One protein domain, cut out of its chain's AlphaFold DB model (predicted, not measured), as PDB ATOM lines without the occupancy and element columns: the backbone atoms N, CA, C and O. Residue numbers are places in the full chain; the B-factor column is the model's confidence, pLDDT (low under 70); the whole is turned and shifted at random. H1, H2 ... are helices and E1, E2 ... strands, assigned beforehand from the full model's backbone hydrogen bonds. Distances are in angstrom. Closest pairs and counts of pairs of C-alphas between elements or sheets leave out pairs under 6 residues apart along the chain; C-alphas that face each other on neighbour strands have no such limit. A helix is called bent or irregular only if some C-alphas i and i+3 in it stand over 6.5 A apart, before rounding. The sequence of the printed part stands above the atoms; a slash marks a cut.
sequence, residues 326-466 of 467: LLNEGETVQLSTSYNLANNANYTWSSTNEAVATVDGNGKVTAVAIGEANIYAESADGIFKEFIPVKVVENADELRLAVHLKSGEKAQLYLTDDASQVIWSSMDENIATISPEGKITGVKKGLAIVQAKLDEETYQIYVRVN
ATOM      1  N   LEU A 326     208.489 181.912 218.950       83.00
ATOM      2  CA  LEU A 326     207.875 180.602 219.143       83.00
ATOM      3  C   LEU A 326     206.721 180.424 218.150       83.00
ATOM      4  O   LEU A 326     205.719 181.150 218.211       83.00
ATOM      5  N   LEU A 327     206.882 179.477 217.229       89.69
ATOM      6  CA  LEU A 327     206.015 179.300 216.064       89.69
ATOM      7  C   LEU A 327     205.493 177.866 215.960       89.69
ATOM      8  O   LEU A 327     206.190 176.919 216.329       89.69
ATOM      9  N   ASN A 328     204.294 177.710 215.403       92.44
ATOM     10  CA  ASN A 328     203.889 176.428 214.824       92.44
ATOM     11  C   ASN A 328     204.486 176.266 213.422       92.44
ATOM     12  O   ASN A 328     204.770 177.248 212.733       92.44
ATOM     13  N   GLU A 329     204.620 175.020 212.975       94.75
ATOM     14  CA  GLU A 329     204.994 174.710 211.595       94.75
ATOM     15  C   GLU A 329     204.049 175.397 210.586       94.75
ATOM     16  O   GLU A 329     202.830 175.430 210.766       94.75
ATOM     17  N   GLY A 330     204.618 175.988 209.533       93.75
ATOM     18  CA  GLY A 330     203.888 176.729 208.501       93.75
ATOM     19  C   GLY A 330     203.524 178.172 208.866       93.75
ATOM     20  O   GLY A 330     202.996 178.901 208.022       93.75
ATOM     21  N   GLU A 331     203.796 178.621 210.092       94.69
ATOM     22  CA  GLU A 331     203.554 180.008 210.481       94.69
ATOM     23  C   GLU A 331     204.586 180.963 209.914       94.69
ATOM     24  O   GLU A 331     205.751 180.627 209.714       94.69
ATOM     25  N   THR A 332     204.144 182.202 209.726       95.69
ATOM     26  CA  THR A 332     205.032 183.302 209.381       95.69
ATOM     27  C   THR A 332     204.931 184.410 210.405       95.69
ATOM     28  O   THR A 332     203.821 184.745 210.827       95.69
ATOM     29  N   VAL A 333     206.062 185.025 210.730       93.69
ATOM     30  CA  VAL A 333     206.128 186.185 211.620       93.69
ATOM     31  C   VAL A 333     207.137 187.191 211.082       93.69
ATOM     32  O   VAL A 333     208.160 186.814 210.512       93.69
ATOM     33  N   GLN A 334     206.836 188.475 211.239       93.19
ATOM     34  CA  GLN A 334     207.757 189.547 210.892       93.19
ATOM     35  C   GLN A 334     208.685 189.824 212.078       93.19
ATOM     36  O   GLN A 334     208.211 190.038 213.195       93.19
ATOM     37  N   LEU A 335     209.996 189.818 211.835       88.44
ATOM     38  CA  LEU A 335     211.011 190.151 212.835       88.44
ATOM     39  C   LEU A 335     211.693 191.480 212.512       88.44
ATOM     40  O   LEU A 335     211.664 191.936 211.370       88.44
ATOM     41  N   SER A 336     212.324 192.085 213.515       81.81
ATOM     42  CA  SER A 336     213.234 193.227 213.385       81.81
ATOM     43  C   SER A 336     214.199 193.232 214.569       81.81
ATOM     44  O   SER A 336     213.814 192.840 215.668       81.81
ATOM     45  N   THR A 337     215.425 193.708 214.365       70.44
ATOM     46  CA  THR A 337     216.470 193.829 215.403       70.44
ATOM     47  C   THR A 337     216.187 194.927 216.426       70.44
ATOM     48  O   THR A 337     216.697 194.913 217.534       70.44
ATOM     49  N   SER A 338     215.355 195.904 216.063       66.88
ATOM     50  CA  SER A 338     215.097 197.093 216.890       66.88
ATOM     51  C   SER A 338     213.612 197.366 217.105       66.88
ATOM     52  O   SER A 338     213.244 198.447 217.556       66.88
ATOM     53  N   TYR A 339     212.746 196.414 216.735       64.31
ATOM     54  CA  TYR A 339     211.295 196.617 216.652       64.31
ATOM     55  C   TYR A 339     210.882 197.803 215.759       64.31
ATOM     56  O   TYR A 339     209.749 198.276 215.795       64.31
ATOM     57  N   ASN A 340     211.801 198.241 214.893       70.19
ATOM     58  CA  ASN A 340     211.591 199.247 213.873       70.19
ATOM     59  C   ASN A 340     211.790 198.610 212.495       70.19
ATOM     60  O   ASN A 340     212.908 198.476 211.992       70.19
ATOM     61  N   LEU A 341     210.669 198.252 211.871       76.00
ATOM     62  CA  LEU A 341     210.631 197.593 210.565       76.00
ATOM     63  C   LEU A 341     211.295 198.410 209.452       76.00
ATOM     64  O   LEU A 341     211.766 197.827 208.477       76.00
ATOM     65  N   ALA A 342     211.371 199.740 209.589       76.44
ATOM     66  CA  ALA A 342     211.987 200.599 208.579       76.44
ATOM     67  C   ALA A 342     213.476 200.279 208.366       76.44
ATOM     68  O   ALA A 342     214.012 200.533 207.290       76.44
ATOM     69  N   ASN A 343     214.131 199.682 209.363       73.56
ATOM     70  CA  ASN A 343     215.544 199.332 209.291       73.56
ATOM     71  C   ASN A 343     215.800 197.962 208.656       73.56
ATOM     72  O   ASN A 343     216.945 197.673 208.325       73.56
ATOM     73  N   ASN A 344     214.780 197.122 208.454       84.31
ATOM     74  CA  ASN A 344     214.985 195.742 208.003       84.31
ATOM     75  C   ASN A 344     215.682 195.647 206.643       84.31
ATOM     76  O   ASN A 344     216.469 194.728 206.436       84.31
ATOM     77  N   ALA A 345     215.438 196.617 205.758       84.44
ATOM     78  CA  ALA A 345     216.071 196.699 204.443       84.44
ATOM     79  C   ALA A 345     217.575 197.036 204.499       84.44
ATOM     80  O   ALA A 345     218.278 196.859 203.507       84.44
ATOM     81  N   ASN A 346     218.079 197.517 205.642       84.56
ATOM     82  CA  ASN A 346     219.500 197.816 205.838       84.56
ATOM     83  C   ASN A 346     220.320 196.570 206.201       84.56
ATOM     84  O   ASN A 346     221.546 196.661 206.318       84.56
ATOM     85  N   TYR A 347     219.659 195.427 206.398       85.81
ATOM     86  CA  TYR A 347     220.285 194.194 206.844       85.81
ATOM     87  C   TYR A 347     220.166 193.088 205.799       85.81
ATOM     88  O   TYR A 347     219.166 192.958 205.095       85.81
ATOM     89  N   THR A 348     221.191 192.248 205.743       91.38
ATOM     90  CA  THR A 348     221.129 190.942 205.096       91.38
ATOM     91  C   THR A 348     220.646 189.927 206.118       91.38
ATOM     92  O   THR A 348     221.220 189.810 207.201       91.38
ATOM     93  N   TRP A 349     219.596 189.191 205.766       92.31
ATOM     94  CA  TRP A 349     218.976 188.205 206.641       92.31
ATOM     95  C   TRP A 349     219.395 186.788 206.257       92.31
ATOM     96  O   TRP A 349     219.506 186.469 205.074       92.31
ATOM     97  N   SER A 350     219.643 185.929 207.245       92.88
ATOM     98  CA  SER A 350     219.980 184.519 207.007       92.88
ATOM     99  C   SER A 350     219.526 183.620 208.153       92.88
ATOM    100  O   SER A 350     219.309 184.092 209.264       92.88
ATOM    101  N   SER A 351     219.377 182.321 207.896       92.06
ATOM    102  CA  SER A 351     219.042 181.320 208.913       92.06
ATOM    103  C   SER A 351     220.200 180.347 209.111       92.06
ATOM    104  O   SER A 351     220.838 179.935 208.144       92.06
ATOM    105  N   THR A 352     220.455 179.920 210.349       84.38
ATOM    106  CA  THR A 352     221.401 178.818 210.613       84.38
ATOM    107  C   THR A 352     220.876 177.462 210.179       84.38
ATOM    108  O   THR A 352     221.657 176.522 210.063       84.38
ATOM    109  N   ASN A 353     219.558 177.327 210.026       85.31
ATOM    110  CA  ASN A 353     218.918 176.064 209.710       85.31
ATOM    111  C   ASN A 353     217.624 176.305 208.923       85.31
ATOM    112  O   ASN A 353     216.526 176.336 209.480       85.31
ATOM    113  N   GLU A 354     217.761 176.448 207.606       94.75
ATOM    114  CA  GLU A 354     216.632 176.646 206.690       94.75
ATOM    115  C   GLU A 354     215.663 175.456 206.641       94.75
ATOM    116  O   GLU A 354     214.516 175.626 206.235       94.75
ATOM    117  N   ALA A 355     216.077 174.268 207.101       90.50
ATOM    118  CA  ALA A 355     215.173 173.126 207.243       90.50
ATOM    119  C   ALA A 355     214.187 173.288 208.415       90.50
ATOM    120  O   ALA A 355     213.158 172.624 208.427       90.50
ATOM    121  N   VAL A 356     214.486 174.165 209.383       88.25
ATOM    122  CA  VAL A 356     213.612 174.488 210.523       88.25
ATOM    123  C   VAL A 356     212.889 175.811 210.306       88.25
ATOM    124  O   VAL A 356     211.680 175.883 210.511       88.25
ATOM    125  N   ALA A 357     213.597 176.861 209.888       95.19
ATOM    126  CA  ALA A 357     212.998 178.165 209.617       95.19
ATOM    127  C   ALA A 357     213.771 178.917 208.529       95.19
ATOM    128  O   ALA A 357     214.998 179.016 208.589       95.19
ATOM    129  N   THR A 358     213.057 179.487 207.562       97.81
ATOM    130  CA  THR A 358     213.623 180.364 206.524       97.81
ATOM    131  C   THR A 358     213.327 181.825 206.838       97.81
ATOM    132  O   THR A 358     212.399 182.126 207.589       97.81
ATOM    133  N   VAL A 359     214.106 182.742 206.265       96.94
ATOM    134  CA  VAL A 359     213.905 184.189 206.401       96.94
ATOM    135  C   VAL A 359     214.073 184.869 205.045       96.94
ATOM    136  O   VAL A 359     214.966 184.503 204.280       96.94
ATOM    137  N   ASP A 360     213.205 185.826 204.723       95.44
ATOM    138  CA  ASP A 360     213.340 186.634 203.510       95.44
ATOM    139  C   ASP A 360     214.215 187.884 203.722       95.44
ATOM    140  O   ASP A 360     214.621 188.212 204.836       95.44
ATOM    141  N   GLY A 361     214.497 188.615 202.640       91.56
ATOM    142  CA  GLY A 361     215.347 189.812 202.677       91.56
ATOM    143  C   GLY A 361     214.805 190.978 203.516       91.56
ATOM    144  O   GLY A 361     215.521 191.954 203.702       91.56
ATOM    145  N   ASN A 362     213.575 190.888 204.029       90.38
ATOM    146  CA  ASN A 362     212.960 191.890 204.895       90.38
ATOM    147  C   ASN A 362     212.760 191.372 206.327       90.38
ATOM    148  O   ASN A 362     212.049 192.012 207.104       90.38
ATOM    149  N   GLY A 363     213.348 190.231 206.696       91.12
ATOM    150  CA  GLY A 363     213.248 189.666 208.042       91.12
ATOM    151  C   GLY A 363     211.938 188.926 208.323       91.12
ATOM    152  O   GLY A 363     211.611 188.688 209.487       91.12
ATOM    153  N   LYS A 364     211.161 188.568 207.293       94.88
ATOM    154  CA  LYS A 364     209.971 187.732 207.480       94.88
ATOM    155  C   LYS A 364     210.381 186.272 207.573       94.88
ATOM    156  O   LYS A 364     210.930 185.710 206.627       94.88
ATOM    157  N   VAL A 365     210.067 185.650 208.702       96.75
ATOM    158  CA  VAL A 365     210.388 184.250 208.973       96.75
ATOM    159  C   VAL A 365     209.230 183.350 208.582       96.75
ATOM    160  O   VAL A 365     208.074 183.705 208.811       96.75
ATOM    161  N   THR A 366     209.545 182.180 208.026       97.81
ATOM    162  CA  THR A 366     208.603 181.074 207.805       97.81
ATOM    163  C   THR A 366     209.088 179.835 208.553       97.81
ATOM    164  O   THR A 366     210.203 179.371 208.321       97.81
ATOM    165  N   ALA A 367     208.255 179.291 209.440       96.88
ATOM    166  CA  ALA A 367     208.515 178.037 210.141       96.88
ATOM    167  C   ALA A 367     208.313 176.845 209.191       96.88
ATOM    168  O   ALA A 367     207.246 176.702 208.594       96.88
ATOM    169  N   VAL A 368     209.333 175.997 209.053       97.88
ATOM    170  CA  VAL A 368     209.386 174.887 208.086       97.88
ATOM    171  C   VAL A 368     209.173 173.532 208.750       97.88
ATOM    172  O   VAL A 368     208.396 172.740 208.231       97.88
ATOM    173  N   ALA A 369     209.844 173.264 209.871       94.62
ATOM    174  CA  ALA A 369     209.724 172.005 210.606       94.62
ATOM    175  C   ALA A 369     210.083 172.198 212.081       94.62
ATOM    176  O   ALA A 369     210.823 173.125 212.419       94.62
ATOM    177  N   ILE A 370     209.595 171.309 212.952       87.81
ATOM    178  CA  ILE A 370     209.922 171.303 214.388       87.81
ATOM    179  C   ILE A 370     211.441 171.300 214.602       87.81
ATOM    180  O   ILE A 370     212.165 170.471 214.050       87.81
ATOM    181  N   GLY A 371     211.917 172.206 215.453       74.00
ATOM    182  CA  GLY A 371     213.334 172.354 215.760       74.00
ATOM    183  C   GLY A 371     213.698 173.773 216.173       74.00
ATOM    184  O   GLY A 371     212.836 174.591 216.495       74.00
ATOM    185  N   GLU A 372     214.996 174.061 216.158       76.06
ATOM    186  CA  GLU A 372     215.545 175.372 216.500       76.06
ATOM    187  C   GLU A 372     216.422 175.908 215.358       76.06
ATOM    188  O   GLU A 372     217.159 175.160 214.704       76.06
ATOM    189  N   ALA A 373     216.316 177.210 215.103       73.69
ATOM    190  CA  ALA A 373     217.120 177.956 214.143       73.69
ATOM    191  C   ALA A 373     217.406 179.357 214.693       73.69
ATOM    192  O   ALA A 373     216.560 179.947 215.355       73.69
ATOM    193  N   ASN A 374     218.572 179.918 214.386       82.75
ATOM    194  CA  ASN A 374     218.878 181.316 214.665       82.75
ATOM    195  C   ASN A 374     218.782 182.119 213.368       82.75
ATOM    196  O   ASN A 374     219.383 181.748 212.357       82.75
ATOM    197  N   ILE A 375     218.043 183.223 213.408       86.44
ATOM    198  CA  ILE A 375     217.865 184.144 212.287       86.44
ATOM    199  C   ILE A 375     218.792 185.335 212.469       86.44
ATOM    200  O   ILE A 375     218.622 186.103 213.404       86.44
ATOM    201  N   TYR A 376     219.771 185.497 211.590       80.56
ATOM    202  CA  TYR A 376     220.723 186.598 211.632       80.56
ATOM    203  C   TYR A 376     220.249 187.792 210.815       80.56
ATOM    204  O   TYR A 376     219.756 187.610 209.705       80.56
ATOM    205  N   ALA A 377     220.500 188.991 211.335       80.62
ATOM    206  CA  ALA A 377     220.453 190.259 210.618       80.62
ATOM    207  C   ALA A 377     221.847 190.896 210.656       80.62
ATOM    208  O   ALA A 377     222.379 191.188 211.730       80.62
ATOM    209  N   GLU A 378     222.447 191.091 209.485       79.50
ATOM    210  CA  GLU A 378     223.817 191.588 209.335       79.50
ATOM    211  C   GLU A 378     223.834 192.894 208.536       79.50
ATOM    212  O   GLU A 378     223.245 192.967 207.457       79.50
ATOM    213  N   SER A 379     224.470 193.946 209.054       78.12
ATOM    214  CA  SER A 379     224.616 195.215 208.326       78.12
ATOM    215  C   SER A 379     225.531 195.055 207.111       78.12
ATOM    216  O   SER A 379     226.392 194.180 207.074       78.12
ATOM    217  N   ALA A 380     225.386 195.928 206.110       77.50
ATOM    218  CA  ALA A 380     226.183 195.860 204.878       77.50
ATOM    219  C   ALA A 380     227.711 195.951 205.098       77.50
ATOM    220  O   ALA A 380     228.480 195.473 204.269       77.50
ATOM    221  N   ASP A 381     228.153 196.564 206.200       62.56
ATOM    222  CA  ASP A 381     229.562 196.662 206.597       62.56
ATOM    223  C   ASP A 381     230.054 195.467 207.443       62.56
ATOM    224  O   ASP A 381     231.245 195.395 207.751       62.56
ATOM    225  N   GLY A 382     229.168 194.535 207.814       54.81
ATOM    226  CA  GLY A 382     229.469 193.358 208.637       54.81
ATOM    227  C   GLY A 382     229.814 193.666 210.099       54.81
ATOM    228  O   GLY A 382     230.215 192.765 210.836       54.81
ATOM    229  N   ILE A 383     229.693 194.926 210.533       44.81
ATOM    230  CA  ILE A 383     230.036 195.361 211.897       44.81
ATOM    231  C   ILE A 383     228.929 194.972 212.878       44.81
ATOM    232  O   ILE A 383     229.207 194.566 214.007       44.81
ATOM    233  N   PHE A 384     227.674 195.084 212.446       46.88
ATOM    234  CA  PHE A 384     226.515 194.694 213.227       46.88
ATOM    235  C   PHE A 384     226.022 193.327 212.758       46.88
ATOM    236  O   PHE A 384     225.688 193.142 211.589       46.88
ATOM    237  N   LYS A 385     225.958 192.377 213.692       60.78
ATOM    238  CA  LYS A 385     225.398 191.049 213.471       60.78
ATOM    239  C   LYS A 385     224.648 190.611 214.716       60.78
ATOM    240  O   LYS A 385     225.262 190.248 215.718       60.78
ATOM    241  N   GLU A 386     223.330 190.651 214.636       63.25
ATOM    242  CA  GLU A 386     222.436 190.155 215.677       63.25
ATOM    243  C   GLU A 386     221.771 188.869 215.192       63.25
ATOM    244  O   GLU A 386     221.580 188.685 213.989       63.25
ATOM    245  N   PHE A 387     221.458 187.958 216.109       67.31
ATOM    246  CA  PHE A 387     220.660 186.773 215.803       67.31
ATOM    247  C   PHE A 387     219.354 186.823 216.575       67.31
ATOM    248  O   PHE A 387     219.294 187.486 217.590       67.31
ATOM    249  N   ILE A 388     218.336 186.116 216.106       78.19
ATOM    250  CA  ILE A 388     217.021 185.975 216.721       78.19
ATOM    251  C   ILE A 388     216.721 184.477 216.815       78.19
ATOM    252  O   ILE A 388     216.602 183.826 215.772       78.19
ATOM    253  N   PRO A 389     216.607 183.903 218.026       74.88
ATOM    254  CA  PRO A 389     216.206 182.520 218.203       74.88
ATOM    255  C   PRO A 389     214.796 182.283 217.670       74.88
ATOM    256  O   PRO A 389     213.844 182.982 218.020       74.88
ATOM    257  N   VAL A 390     214.647 181.246 216.861       82.88
ATOM    258  CA  VAL A 390     213.364 180.734 216.391       82.88
ATOM    259  C   VAL A 390     213.247 179.289 216.830       82.88
ATOM    260  O   VAL A 390     214.100 178.454 216.521       82.88
ATOM    261  N   LYS A 391     212.160 178.988 217.531       83.12
ATOM    262  CA  LYS A 391     211.799 177.636 217.928       83.12
ATOM    263  C   LYS A 391     210.460 177.278 217.304       83.12
ATOM    264  O   LYS A 391     209.458 177.966 217.511       83.12
ATOM    265  N   VAL A 392     210.458 176.195 216.544       87.44
ATOM    266  CA  VAL A 392     209.258 175.635 215.930       87.44
ATOM    267  C   VAL A 392     208.829 174.432 216.754       87.44
ATOM    268  O   VAL A 392     209.618 173.509 216.968       87.44
ATOM    269  N   VAL A 393     207.594 174.459 217.243       83.25
ATOM    270  CA  VAL A 393     207.016 173.417 218.100       83.25
ATOM    271  C   VAL A 393     205.613 173.059 217.634       83.25
ATOM    272  O   VAL A 393     205.001 173.761 216.832       83.25
ATOM    273  N   GLU A 394     205.086 171.971 218.178       85.19
ATOM    274  CA  GLU A 394     203.659 171.681 218.119       85.19
ATOM    275  C   GLU A 394     202.922 172.499 219.198       85.19
ATOM    276  O   GLU A 394     203.404 172.620 220.324       85.19
ATOM    277  N   ASN A 395     201.758 173.064 218.862       82.12
ATOM    278  CA  ASN A 395     200.881 173.822 219.770       82.12
ATOM    279  C   ASN A 395     201.520 175.067 220.428       82.12
ATOM    280  O   ASN A 395     201.275 175.371 221.595       82.12
ATOM    281  N   ALA A 396     202.285 175.853 219.667       80.00
ATOM    282  CA  ALA A 396     202.940 177.080 220.137       80.00
ATOM    283  C   ALA A 396     201.986 178.105 220.786       80.00
ATOM    284  O   ALA A 396     202.409 178.859 221.659       80.00
ATOM    285  N   ASP A 397     200.708 178.142 220.387       74.12
ATOM    286  CA  ASP A 397     199.706 179.051 220.967       74.12
ATOM    287  C   ASP A 397     199.392 178.753 222.439       74.12
ATOM    288  O   ASP A 397     199.013 179.667 223.166       74.12
ATOM    289  N   GLU A 398     199.587 177.515 222.896       73.88
ATOM    290  CA  GLU A 398     199.406 177.136 224.306       73.88
ATOM    291  C   GLU A 398     200.616 177.517 225.172       73.88
ATOM    292  O   GLU A 398     200.527 177.567 226.397       73.88
ATOM    293  N   LEU A 399     201.753 177.793 224.532       64.56
ATOM    294  CA  LEU A 399     203.051 178.007 225.171       64.56
ATOM    295  C   LEU A 399     203.470 179.481 225.218       64.56
ATOM    296  O   LEU A 399     204.514 179.805 225.781       64.56
ATOM    297  N   ARG A 400     202.677 180.383 224.630       69.31
ATOM    298  CA  ARG A 400     202.981 181.816 224.550       69.31
ATOM    299  C   ARG A 400     201.795 182.672 224.973       69.31
ATOM    300  O   ARG A 400     200.639 182.282 224.840       69.31
ATOM    301  N   LEU A 401     202.085 183.894 225.408       65.88
ATOM    302  CA  LEU A 401     201.055 184.892 225.672       65.88
ATOM    303  C   LEU A 401     200.511 185.431 224.337       65.88
ATOM    304  O   LEU A 401     201.123 186.306 223.718       65.88
ATOM    305  N   ALA A 402     199.387 184.875 223.880       71.75
ATOM    306  CA  ALA A 402     198.746 185.236 222.618       71.75
ATOM    307  C   ALA A 402     197.360 185.866 222.819       71.75
ATOM    308  O   ALA A 402     196.463 185.280 223.427       71.75
ATOM    309  N   VAL A 403     197.161 187.044 222.230       82.81
ATOM    310  CA  VAL A 403     195.842 187.661 222.062       82.81
ATOM    311  C   VAL A 403     195.219 187.108 220.790       82.81
ATOM    312  O   VAL A 403     195.781 187.248 219.703       82.81
ATOM    313  N   HIS A 404     194.044 186.504 220.918       86.31
ATOM    314  CA  HIS A 404     193.283 185.986 219.789       86.31
ATOM    315  C   HIS A 404     192.202 186.985 219.380       86.31
ATOM    316  O   HIS A 404     191.339 187.324 220.185       86.31
ATOM    317  N   LEU A 405     192.241 187.437 218.128       87.69
ATOM    318  CA  LEU A 405     191.286 188.385 217.547       87.69
ATOM    319  C   LEU A 405     190.726 187.833 216.240       87.69
ATOM    320  O   LEU A 405     191.389 187.062 215.553       87.69
ATOM    321  N   LYS A 406     189.537 188.265 215.838       90.56
ATOM    322  CA  LYS A 406     189.077 188.197 214.443       90.56
ATOM    323  C   LYS A 406     189.469 189.464 213.684       90.56
ATOM    324  O   LYS A 406     189.762 190.500 214.282       90.56
ATOM    325  N   SER A 407     189.439 189.415 212.354       91.69
ATOM    326  CA  SER A 407     189.588 190.633 211.543       91.69
ATOM    327  C   SER A 407     188.518 191.673 211.920       91.69
ATOM    328  O   SER A 407     187.328 191.365 212.014       91.69
ATOM    329  N   GLY A 408     188.955 192.903 212.188       88.69
ATOM    330  CA  GLY A 408     188.146 194.018 212.683       88.69
ATOM    331  C   GLY A 408     187.895 194.021 214.196       88.69
ATOM    332  O   GLY A 408     187.417 195.032 214.722       88.69
ATOM    333  N   GLU A 409     188.213 192.934 214.906       92.06
ATOM    334  CA  GLU A 409     188.059 192.841 216.357       92.06
ATOM    335  C   GLU A 409     189.117 193.678 217.074       92.06
ATOM    336  O   GLU A 409     190.228 193.883 216.580       92.06
ATOM    337  N   LYS A 410     188.745 194.200 218.243       92.12
ATOM    338  CA  LYS A 410     189.580 195.097 219.033       92.12
ATOM    339  C   LYS A 410     189.701 194.579 220.452       92.12
ATOM    340  O   LYS A 410     188.696 194.188 221.040       92.12
ATOM    341  N   ALA A 411     190.898 194.669 221.007       90.00
ATOM    342  CA  ALA A 411     191.159 194.418 222.416       90.00
ATOM    343  C   ALA A 411     191.983 195.562 223.007       90.00
ATOM    344  O   ALA A 411     192.504 196.418 222.291       90.00
ATOM    345  N   GLN A 412     192.057 195.592 224.329       90.19
ATOM    346  CA  GLN A 412     192.820 196.584 225.062       90.19
ATOM    347  C   GLN A 412     193.910 195.870 225.849       90.19
ATOM    348  O   GLN A 412     193.622 194.925 226.582       90.19
ATOM    349  N   LEU A 413     195.146 196.325 225.675       85.88
ATOM    350  CA  LEU A 413     196.292 195.871 226.445       85.88
ATOM    351  C   LEU A 413     196.544 196.846 227.593       85.88
ATOM    352  O   LEU A 413     196.350 198.053 227.447       85.88
ATOM    353  N   TYR A 414     196.951 196.302 228.734       82.69
ATOM    354  CA  TYR A 414     197.241 197.049 229.951       82.69
ATOM    355  C   TYR A 414     198.532 196.501 230.559       82.69
ATOM    356  O   TYR A 414     198.640 195.291 230.753       82.69
ATOM    357  N   LEU A 415     199.495 197.381 230.839       78.62
ATOM    358  CA  LEU A 415     200.768 197.034 231.494       78.62
ATOM    359  C   LEU A 415     201.011 197.825 232.779       78.62
ATOM    360  O   LEU A 415     201.588 197.299 233.720       78.62
ATOM    361  N   THR A 416     200.546 199.070 232.826       81.44
ATOM    362  CA  THR A 416     200.626 199.958 233.988       81.44
ATOM    363  C   THR A 416     199.345 200.788 234.072       81.44
ATOM    364  O   THR A 416     198.608 200.906 233.086       81.44
ATOM    365  N   ASP A 417     199.082 201.351 235.250       79.81
ATOM    366  CA  ASP A 417     197.960 202.261 235.495       79.81
ATOM    367  C   ASP A 417     198.111 203.584 234.721       79.81
ATOM    368  O   ASP A 417     197.111 204.198 234.343       79.81
ATOM    369  N   ASP A 418     199.349 204.005 234.437       82.12
ATOM    370  CA  ASP A 418     199.649 205.176 233.610       82.12
ATOM    371  C   ASP A 418     200.057 204.761 232.190       82.12
ATOM    372  O   ASP A 418     201.232 204.589 231.867       82.12
ATOM    373  N   ALA A 419     199.062 204.625 231.311       79.44
ATOM    374  CA  ALA A 419     199.276 204.224 229.921       79.44
ATOM    375  C   ALA A 419     200.207 205.165 229.129       79.44
ATOM    376  O   ALA A 419     200.734 204.747 228.101       79.44
ATOM    377  N   SER A 420     200.436 206.405 229.588       83.25
ATOM    378  CA  SER A 420     201.344 207.345 228.916       83.25
ATOM    379  C   SER A 420     202.823 206.967 229.043       83.25
ATOM    380  O   SER A 420     203.647 207.450 228.267       83.25
ATOM    381  N   GLN A 421     203.152 206.075 229.979       86.44
ATOM    382  CA  GLN A 421     204.503 205.555 230.182       86.44
ATOM    383  C   GLN A 421     204.853 204.420 229.214       86.44
ATOM    384  O   GLN A 421     206.017 204.032 229.123       86.44
ATOM    385  N   VAL A 422     203.862 203.878 228.497       85.94
ATOM    386  CA  VAL A 422     204.062 202.742 227.600       85.94
ATOM    387  C   VAL A 422     204.162 203.203 226.154       85.94
ATOM    388  O   VAL A 422     203.262 203.857 225.628       85.94
ATOM    389  N   ILE A 423     205.229 202.794 225.475       88.31
ATOM    390  CA  ILE A 423     205.390 202.991 224.034       88.31
ATOM    391  C   ILE A 423     205.066 201.675 223.333       88.31
ATOM    392  O   ILE A 423     205.742 200.669 223.542       88.31
ATOM    393  N   TRP A 424     204.033 201.690 222.495       89.44
ATOM    394  CA  TRP A 424     203.573 200.521 221.751       89.44
ATOM    395  C   TRP A 424     204.050 200.543 220.301       89.44
ATOM    396  O   TRP A 424     204.067 201.595 219.662       89.44
ATOM    397  N   SER A 425     204.364 199.370 219.756       89.38
ATOM    398  CA  SER A 425     204.633 199.191 218.326       89.38
ATOM    399  C   SER A 425     204.142 197.823 217.844       89.38
ATOM    400  O   SER A 425     204.078 196.861 218.611       89.38
ATOM    401  N   SER A 426     203.753 197.728 216.570       91.75
ATOM    402  CA  SER A 426     203.424 196.453 215.925       91.75
ATOM    403  C   SER A 426     204.473 196.105 214.878       91.75
ATOM    404  O   SER A 426     204.841 196.940 214.055       91.75
ATOM    405  N   MET A 427     204.909 194.849 214.881       89.00
ATOM    406  CA  MET A 427     205.846 194.303 213.899       89.00
ATOM    407  C   MET A 427     205.197 193.947 212.566       89.00
ATOM    408  O   MET A 427     205.901 193.706 211.595       89.00
ATOM    409  N   ASP A 428     203.870 193.884 212.490       91.94
ATOM    410  CA  ASP A 428     203.181 193.721 211.212       91.94
ATOM    411  C   ASP A 428     201.800 194.368 211.286       91.94
ATOM    412  O   ASP A 428     200.794 193.735 211.623       91.94
ATOM    413  N   GLU A 429     201.750 195.656 210.949       92.88
ATOM    414  CA  GLU A 429     200.506 196.429 210.905       92.88
ATOM    415  C   GLU A 429     199.505 195.907 209.865       92.88
ATOM    416  O   GLU A 429     198.310 196.195 209.966       92.88
ATOM    417  N   ASN A 430     199.938 195.079 208.905       93.56
ATOM    418  CA  ASN A 430     199.013 194.418 207.982       93.56
ATOM    419  C   ASN A 430     198.223 193.297 208.664       93.56
ATOM    420  O   ASN A 430     197.167 192.907 208.160       93.56
ATOM    421  N   ILE A 431     198.733 192.762 209.775       94.75
ATOM    422  CA  ILE A 431     198.089 191.720 210.573       94.75
ATOM    423  C   ILE A 431     197.387 192.334 211.778       94.75
ATOM    424  O   ILE A 431     196.208 192.044 211.974       94.75
ATOM    425  N   ALA A 432     198.049 193.196 212.551       94.69
ATOM    426  CA  ALA A 432     197.448 193.869 213.700       94.69
ATOM    427  C   ALA A 432     198.054 195.257 213.935       94.69
ATOM    428  O   ALA A 432     199.269 195.417 213.899       94.69
ATOM    429  N   THR A 433     197.221 196.251 214.238       95.50
ATOM    430  CA  THR A 433     197.667 197.607 214.605       95.50
ATOM    431  C   THR A 433     197.455 197.863 216.087       95.50
ATOM    432  O   THR A 433     196.532 197.306 216.683       95.50
ATOM    433  N   ILE A 434     198.275 198.728 216.684       94.69
ATOM    434  CA  ILE A 434     198.140 199.138 218.083       94.69
ATOM    435  C   ILE A 434     198.223 200.658 218.211       94.69
ATOM    436  O   ILE A 434     199.052 201.294 217.567       94.69
ATOM    437  N   SER A 435     197.325 201.251 219.002       93.06
ATOM    438  CA  SER A 435     197.363 202.686 219.300       93.06
ATOM    439  C   SER A 435     198.315 203.003 220.464       93.06
ATOM    440  O   SER A 435     198.623 202.102 221.248       93.06
ATOM    441  N   PRO A 436     198.734 204.273 220.641       90.38
ATOM    442  CA  PRO A 436     199.544 204.696 221.789       90.38
ATOM    443  C   PRO A 436     198.912 204.376 223.150       90.38
ATOM    444  O   PRO A 436     199.615 204.192 224.132       90.38
ATOM    445  N   GLU A 437     197.587 204.256 223.218       87.75
ATOM    446  CA  GLU A 437     196.865 203.890 224.438       87.75
ATOM    447  C   GLU A 437     196.784 202.370 224.660       87.75
ATOM    448  O   GLU A 437     196.067 201.932 225.554       87.75
ATOM    449  N   GLY A 438     197.450 201.542 223.846       89.50
ATOM    450  CA  GLY A 438     197.449 200.078 223.970       89.50
ATOM    451  C   GLY A 438     196.236 199.383 223.342       89.50
ATOM    452  O   GLY A 438     195.970 198.208 223.615       89.50
ATOM    453  N   LYS A 439     195.465 200.083 222.501       92.12
ATOM    454  CA  LYS A 439     194.294 199.504 221.838       92.12
ATOM    455  C   LYS A 439     194.702 198.768 220.573       92.12
ATOM    456  O   LYS A 439     195.062 199.394 219.576       92.12
ATOM    457  N   ILE A 440     194.569 197.450 220.594       94.44
ATOM    458  CA  ILE A 440     194.916 196.591 219.470       94.44
ATOM    459  C   ILE A 440     193.713 196.326 218.561       94.44
ATOM    460  O   ILE A 440     192.589 196.156 219.038       94.44
ATOM    461  N   THR A 441     193.938 196.290 217.248       94.62
ATOM    462  CA  THR A 441     192.936 195.940 216.231       94.62
ATOM    463  C   THR A 441     193.469 194.831 215.329       94.62
ATOM    464  O   THR A 441     194.522 194.987 214.717       94.62
ATOM    465  N   GLY A 442     192.725 193.730 215.205       95.19
ATOM    466  CA  GLY A 442     193.015 192.686 214.225       95.19
ATOM    467  C   GLY A 442     192.704 193.183 212.814       95.19
ATOM    468  O   GLY A 442     191.596 193.639 212.546       95.19
ATOM    469  N   VAL A 443     193.667 193.105 211.903       96.25
ATOM    470  CA  VAL A 443     193.537 193.589 210.521       96.25
ATOM    471  C   VAL A 443     193.294 192.420 209.577       96.25
ATOM    472  O   VAL A 443     192.239 192.346 208.942       96.25
ATOM    473  N   LYS A 444     194.216 191.459 209.520       95.25
ATOM    474  CA  LYS A 444     194.160 190.328 208.584       95.25
ATOM    475  C   LYS A 444     194.614 189.046 209.260       95.25
ATOM    476  O   LYS A 444     195.474 189.092 210.126       95.25
ATOM    477  N   LYS A 445     194.071 187.904 208.816       94.19
ATOM    478  CA  LYS A 445     194.476 186.580 209.296       94.19
ATOM    479  C   LYS A 445     195.999 186.415 209.251       94.19
ATOM    480  O   LYS A 445     196.594 186.557 208.182       94.19
ATOM    481  N   GLY A 446     196.589 186.048 210.383       93.06
ATOM    482  CA  GLY A 446     198.023 185.830 210.523       93.06
ATOM    483  C   GLY A 446     198.489 185.967 211.965       93.06
ATOM    484  O   GLY A 446     197.691 185.901 212.905       93.06
ATOM    485  N   LEU A 447     199.796 186.138 212.120       93.38
ATOM    486  CA  LEU A 447     200.452 186.302 213.405       93.38
ATOM    487  C   LEU A 447     201.331 187.550 213.383       93.38
ATOM    488  O   LEU A 447     202.186 187.682 212.513       93.38
ATOM    489  N   ALA A 448     201.126 188.432 214.354       92.12
ATOM    490  CA  ALA A 448     201.978 189.585 214.598       92.12
ATOM    491  C   ALA A 448     202.597 189.510 215.992       92.12
ATOM    492  O   ALA A 448     202.071 188.857 216.897       92.12
ATOM    493  N   ILE A 449     203.705 190.225 216.149       89.12
ATOM    494  CA  ILE A 449     204.304 190.529 217.441       89.12
ATOM    495  C   ILE A 449     204.051 192.008 217.720       89.12
ATOM    496  O   ILE A 449     204.313 192.860 216.872       89.12
ATOM    497  N   VAL A 450     203.540 192.302 218.905       87.94
ATOM    498  CA  VAL A 450     203.416 193.659 219.429       87.94
ATOM    499  C   VAL A 450     204.452 193.849 220.522       87.94
ATOM    500  O   VAL A 450     204.607 192.989 221.392       87.94
ATOM    501  N   GLN A 451     205.145 194.980 220.466       84.38
ATOM    502  CA  GLN A 451     206.064 195.425 221.497       84.38
ATOM    503  C   GLN A 451     205.373 196.419 222.419       84.38
ATOM    504  O   GLN A 451     204.627 197.290 221.961       84.38
ATOM    505  N   ALA A 452     205.720 196.345 223.694       83.12
ATOM    506  CA  ALA A 452     205.504 197.423 224.637       83.12
ATOM    507  C   ALA A 452     206.823 197.774 225.315       83.12
ATOM    508  O   ALA A 452     207.520 196.877 225.786       83.12
ATOM    509  N   LYS A 453     207.144 199.059 225.406       79.56
ATOM    510  CA  LYS A 453     208.261 199.550 226.208       79.56
ATOM    511  C   LYS A 453     207.726 200.336 227.395       79.56
ATOM    512  O   LYS A 453     206.967 201.277 227.180       79.56
ATOM    513  N   LEU A 454     208.118 199.952 228.605       79.44
ATOM    514  CA  LEU A 454     207.800 200.638 229.857       79.44
ATOM    515  C   LEU A 454     209.115 200.793 230.625       79.44
ATOM    516  O   LEU A 454     209.766 199.795 230.918       79.44
ATOM    517  N   ASP A 455     209.518 202.034 230.893       80.38
ATOM    518  CA  ASP A 455     210.849 202.369 231.415       80.38
ATOM    519  C   ASP A 455     211.989 201.798 230.534       80.38
ATOM    520  O   ASP A 455     212.062 202.102 229.334       80.38
ATOM    521  N   GLU A 456     212.888 200.990 231.105       66.12
ATOM    522  CA  GLU A 456     213.979 200.310 230.387       66.12
ATOM    523  C   GLU A 456     213.597 198.898 229.903       66.12
ATOM    524  O   GLU A 456     214.338 198.291 229.132       66.12
ATOM    525  N   GLU A 457     212.404 198.412 230.260       60.25
ATOM    526  CA  GLU A 457     211.939 197.056 229.966       60.25
ATOM    527  C   GLU A 457     211.147 196.968 228.655       60.25
ATOM    528  O   GLU A 457     210.399 197.875 228.269       60.25
ATOM    529  N   THR A 458     211.287 195.831 227.967       69.06
ATOM    530  CA  THR A 458     210.580 195.526 226.716       69.06
ATOM    531  C   THR A 458     209.752 194.254 226.854       69.06
ATOM    532  O   THR A 458     210.259 193.204 227.234       69.06
ATOM    533  N   TYR A 459     208.484 194.329 226.458       76.38
ATOM    534  CA  TYR A 459     207.527 193.227 226.504       76.38
ATOM    535  C   TYR A 459     207.120 192.807 225.095       76.38
ATOM    536  O   TYR A 459     206.854 193.652 224.237       76.38
ATOM    537  N   GLN A 460     207.011 191.494 224.880       77.06
ATOM    538  CA  GLN A 460     206.580 190.894 223.620       77.06
ATOM    539  C   GLN A 460     205.215 190.224 223.789       77.06
ATOM    540  O   GLN A 460     205.030 189.368 224.654       77.06
ATOM    541  N   ILE A 461     204.257 190.586 222.936       85.00
ATOM    542  CA  ILE A 461     202.896 190.039 222.961       85.00
ATOM    543  C   ILE A 461     202.577 189.476 221.583       85.00
ATOM    544  O   ILE A 461     202.649 190.187 220.579       85.00
ATOM    545  N   TYR A 462     202.205 188.198 221.520       86.69
ATOM    546  CA  TYR A 462     201.755 187.599 220.268       86.69
ATOM    547  C   TYR A 462     200.305 187.966 219.997       86.69
ATOM    548  O   TYR A 462     199.461 187.976 220.893       86.69
ATOM    549  N   VAL A 463     200.000 188.241 218.735       89.00
ATOM    550  CA  VAL A 463     198.659 188.621 218.301       89.00
ATOM    551  C   VAL A 463     198.277 187.739 217.137       89.00
ATOM    552  O   VAL A 463     198.753 187.901 216.010       89.00
ATOM    553  N   ARG A 464     197.405 186.785 217.428       90.94
ATOM    554  CA  ARG A 464     196.843 185.880 216.444       90.94
ATOM    555  C   ARG A 464     195.546 186.473 215.930       90.94
ATOM    556  O   ARG A 464     194.560 186.559 216.660       90.94
ATOM    557  N   VAL A 465     195.526 186.821 214.652       91.12
ATOM    558  CA  VAL A 465     194.286 187.195 213.977       91.12
ATOM    559  C   VAL A 465     193.768 185.984 213.223       91.12
ATOM    560  O   VAL A 465     194.412 185.456 212.316       91.12
ATOM    561  N   ASN A 466     192.589 185.535 213.619       88.12
ATOM    562  CA  ASN A 466     191.836 184.476 212.984       88.12
ATOM    563  C   ASN A 466     190.959 185.060 211.864       88.12
ATOM    564  O   ASN A 466     190.580 186.234 211.893       88.12
TER     565      ASN A 466
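This is residues 326 to 466 of the 467 residues of an uncharacterized protein of Aminipila butyrica (UniProt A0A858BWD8). What shape is this? It is two small strand lobes side by side, E1 to E7 and E8 to E14: in each a curled sheet of four strands packs on a sheet of three, clearly as a sandwich in the second and only partly face to face in the first. The short helix H1 is at one end of the first lobe, and the lobes meet at E2 and E13. What is it built of? The printed part has 141 residues, mostly strand, with one named helix and fourteen named strands in the order E1, E2, H1, then E3 to E14. The sheets E1 E7 E6 E3 and E8 E14 E13 E10 are mixed, while E2 E5 E4 and E9 E12 E11 are antiparallel. The whole is compact, with a radius of gyration of the C-alphas of 15.2 A and spans of 40 by 34 by 22 A.

How is the sheet with the longest strand paired? E8, residues 402 to 406, is parallel to E14, residues 457 to 466, with N 403 and O 462 2.8 A apart. E14 forms a hairpin with E13, residues 446 to 454 (N 450 and O 461, 2.8 A), and E13 is antiparallel to E10, residues 422 to 426 (N 425 and O 451, 3.0 A). What faces it? E12, residues 439 to 442, is antiparallel to E9, residues 410 to 412 (N 411 and O 440, 3.0 A), and forms a hairpin with E11, residues 432 to 434 (N 433 and O 441, 3.0 A). The two sheets make a sandwich, face to face, their facing parts 7.4 A centre to centre; the closest C-alphas of E12 and E14, Gly 442 and Val 465, are 5.6 A apart. How are the other strands paired? E1, residues 326 to 328, is parallel to E7, residues 385 to 393 (N 327 and O 391, 3.0 A); E7 forms a hairpin with E6, residues 371 to 379 (N 375 and O 388, 2.8 A), and E6 is antiparallel to E3, residues 347 to 351 (N 350 and O 376, 3.0 A). E5, residues 364 to 367, is antiparallel to E2, residues 332 to 334 (N 333 and O 365, 3.1 A), and forms a hairpin with E4, residues 357 to 359 (N 358 and O 366, 3.0 A). The closest C-alphas of E4 and E6, Ala 357 and Ala 373, are 6.1 A apart, and those of E2 and E13, Val 333 and Leu 447, 6.0 A. Where is the helix? H1, residues 341 to 346, only grazes the sheet E1 E7 E6 E3, with residues 344 to 346. It is only just irregular, C-alphas 342 and 345 being 7.0 A apart, with 0 of 2 O i to N i+4 pairs and 2 of 3 O i to N i+3 pairs within hydrogen-bond range.

Where are the anchor points? E1 begins at C-alpha 326, (207.875, 180.602, 219.143), E7 ends at C-alpha 393, (207.016, 173.417, 218.100), and E14 ends at C-alpha 466, (191.836, 184.476, 212.984). How long are the longer strands? E14 is 29.2 A from first to last C-alpha, E6 26.6 A, E13 26.2 A and E7 25.9 A.

How large is it, and is it cut? The two C-alphas farthest apart, of Ala 355 and Asp 418, are 44.3 A apart; the printed part has no cut and no long link. Where is confidence low? Residues 338 to 339, 381 to 387, 399 to 401 and 456 to 458 have pLDDT under 70.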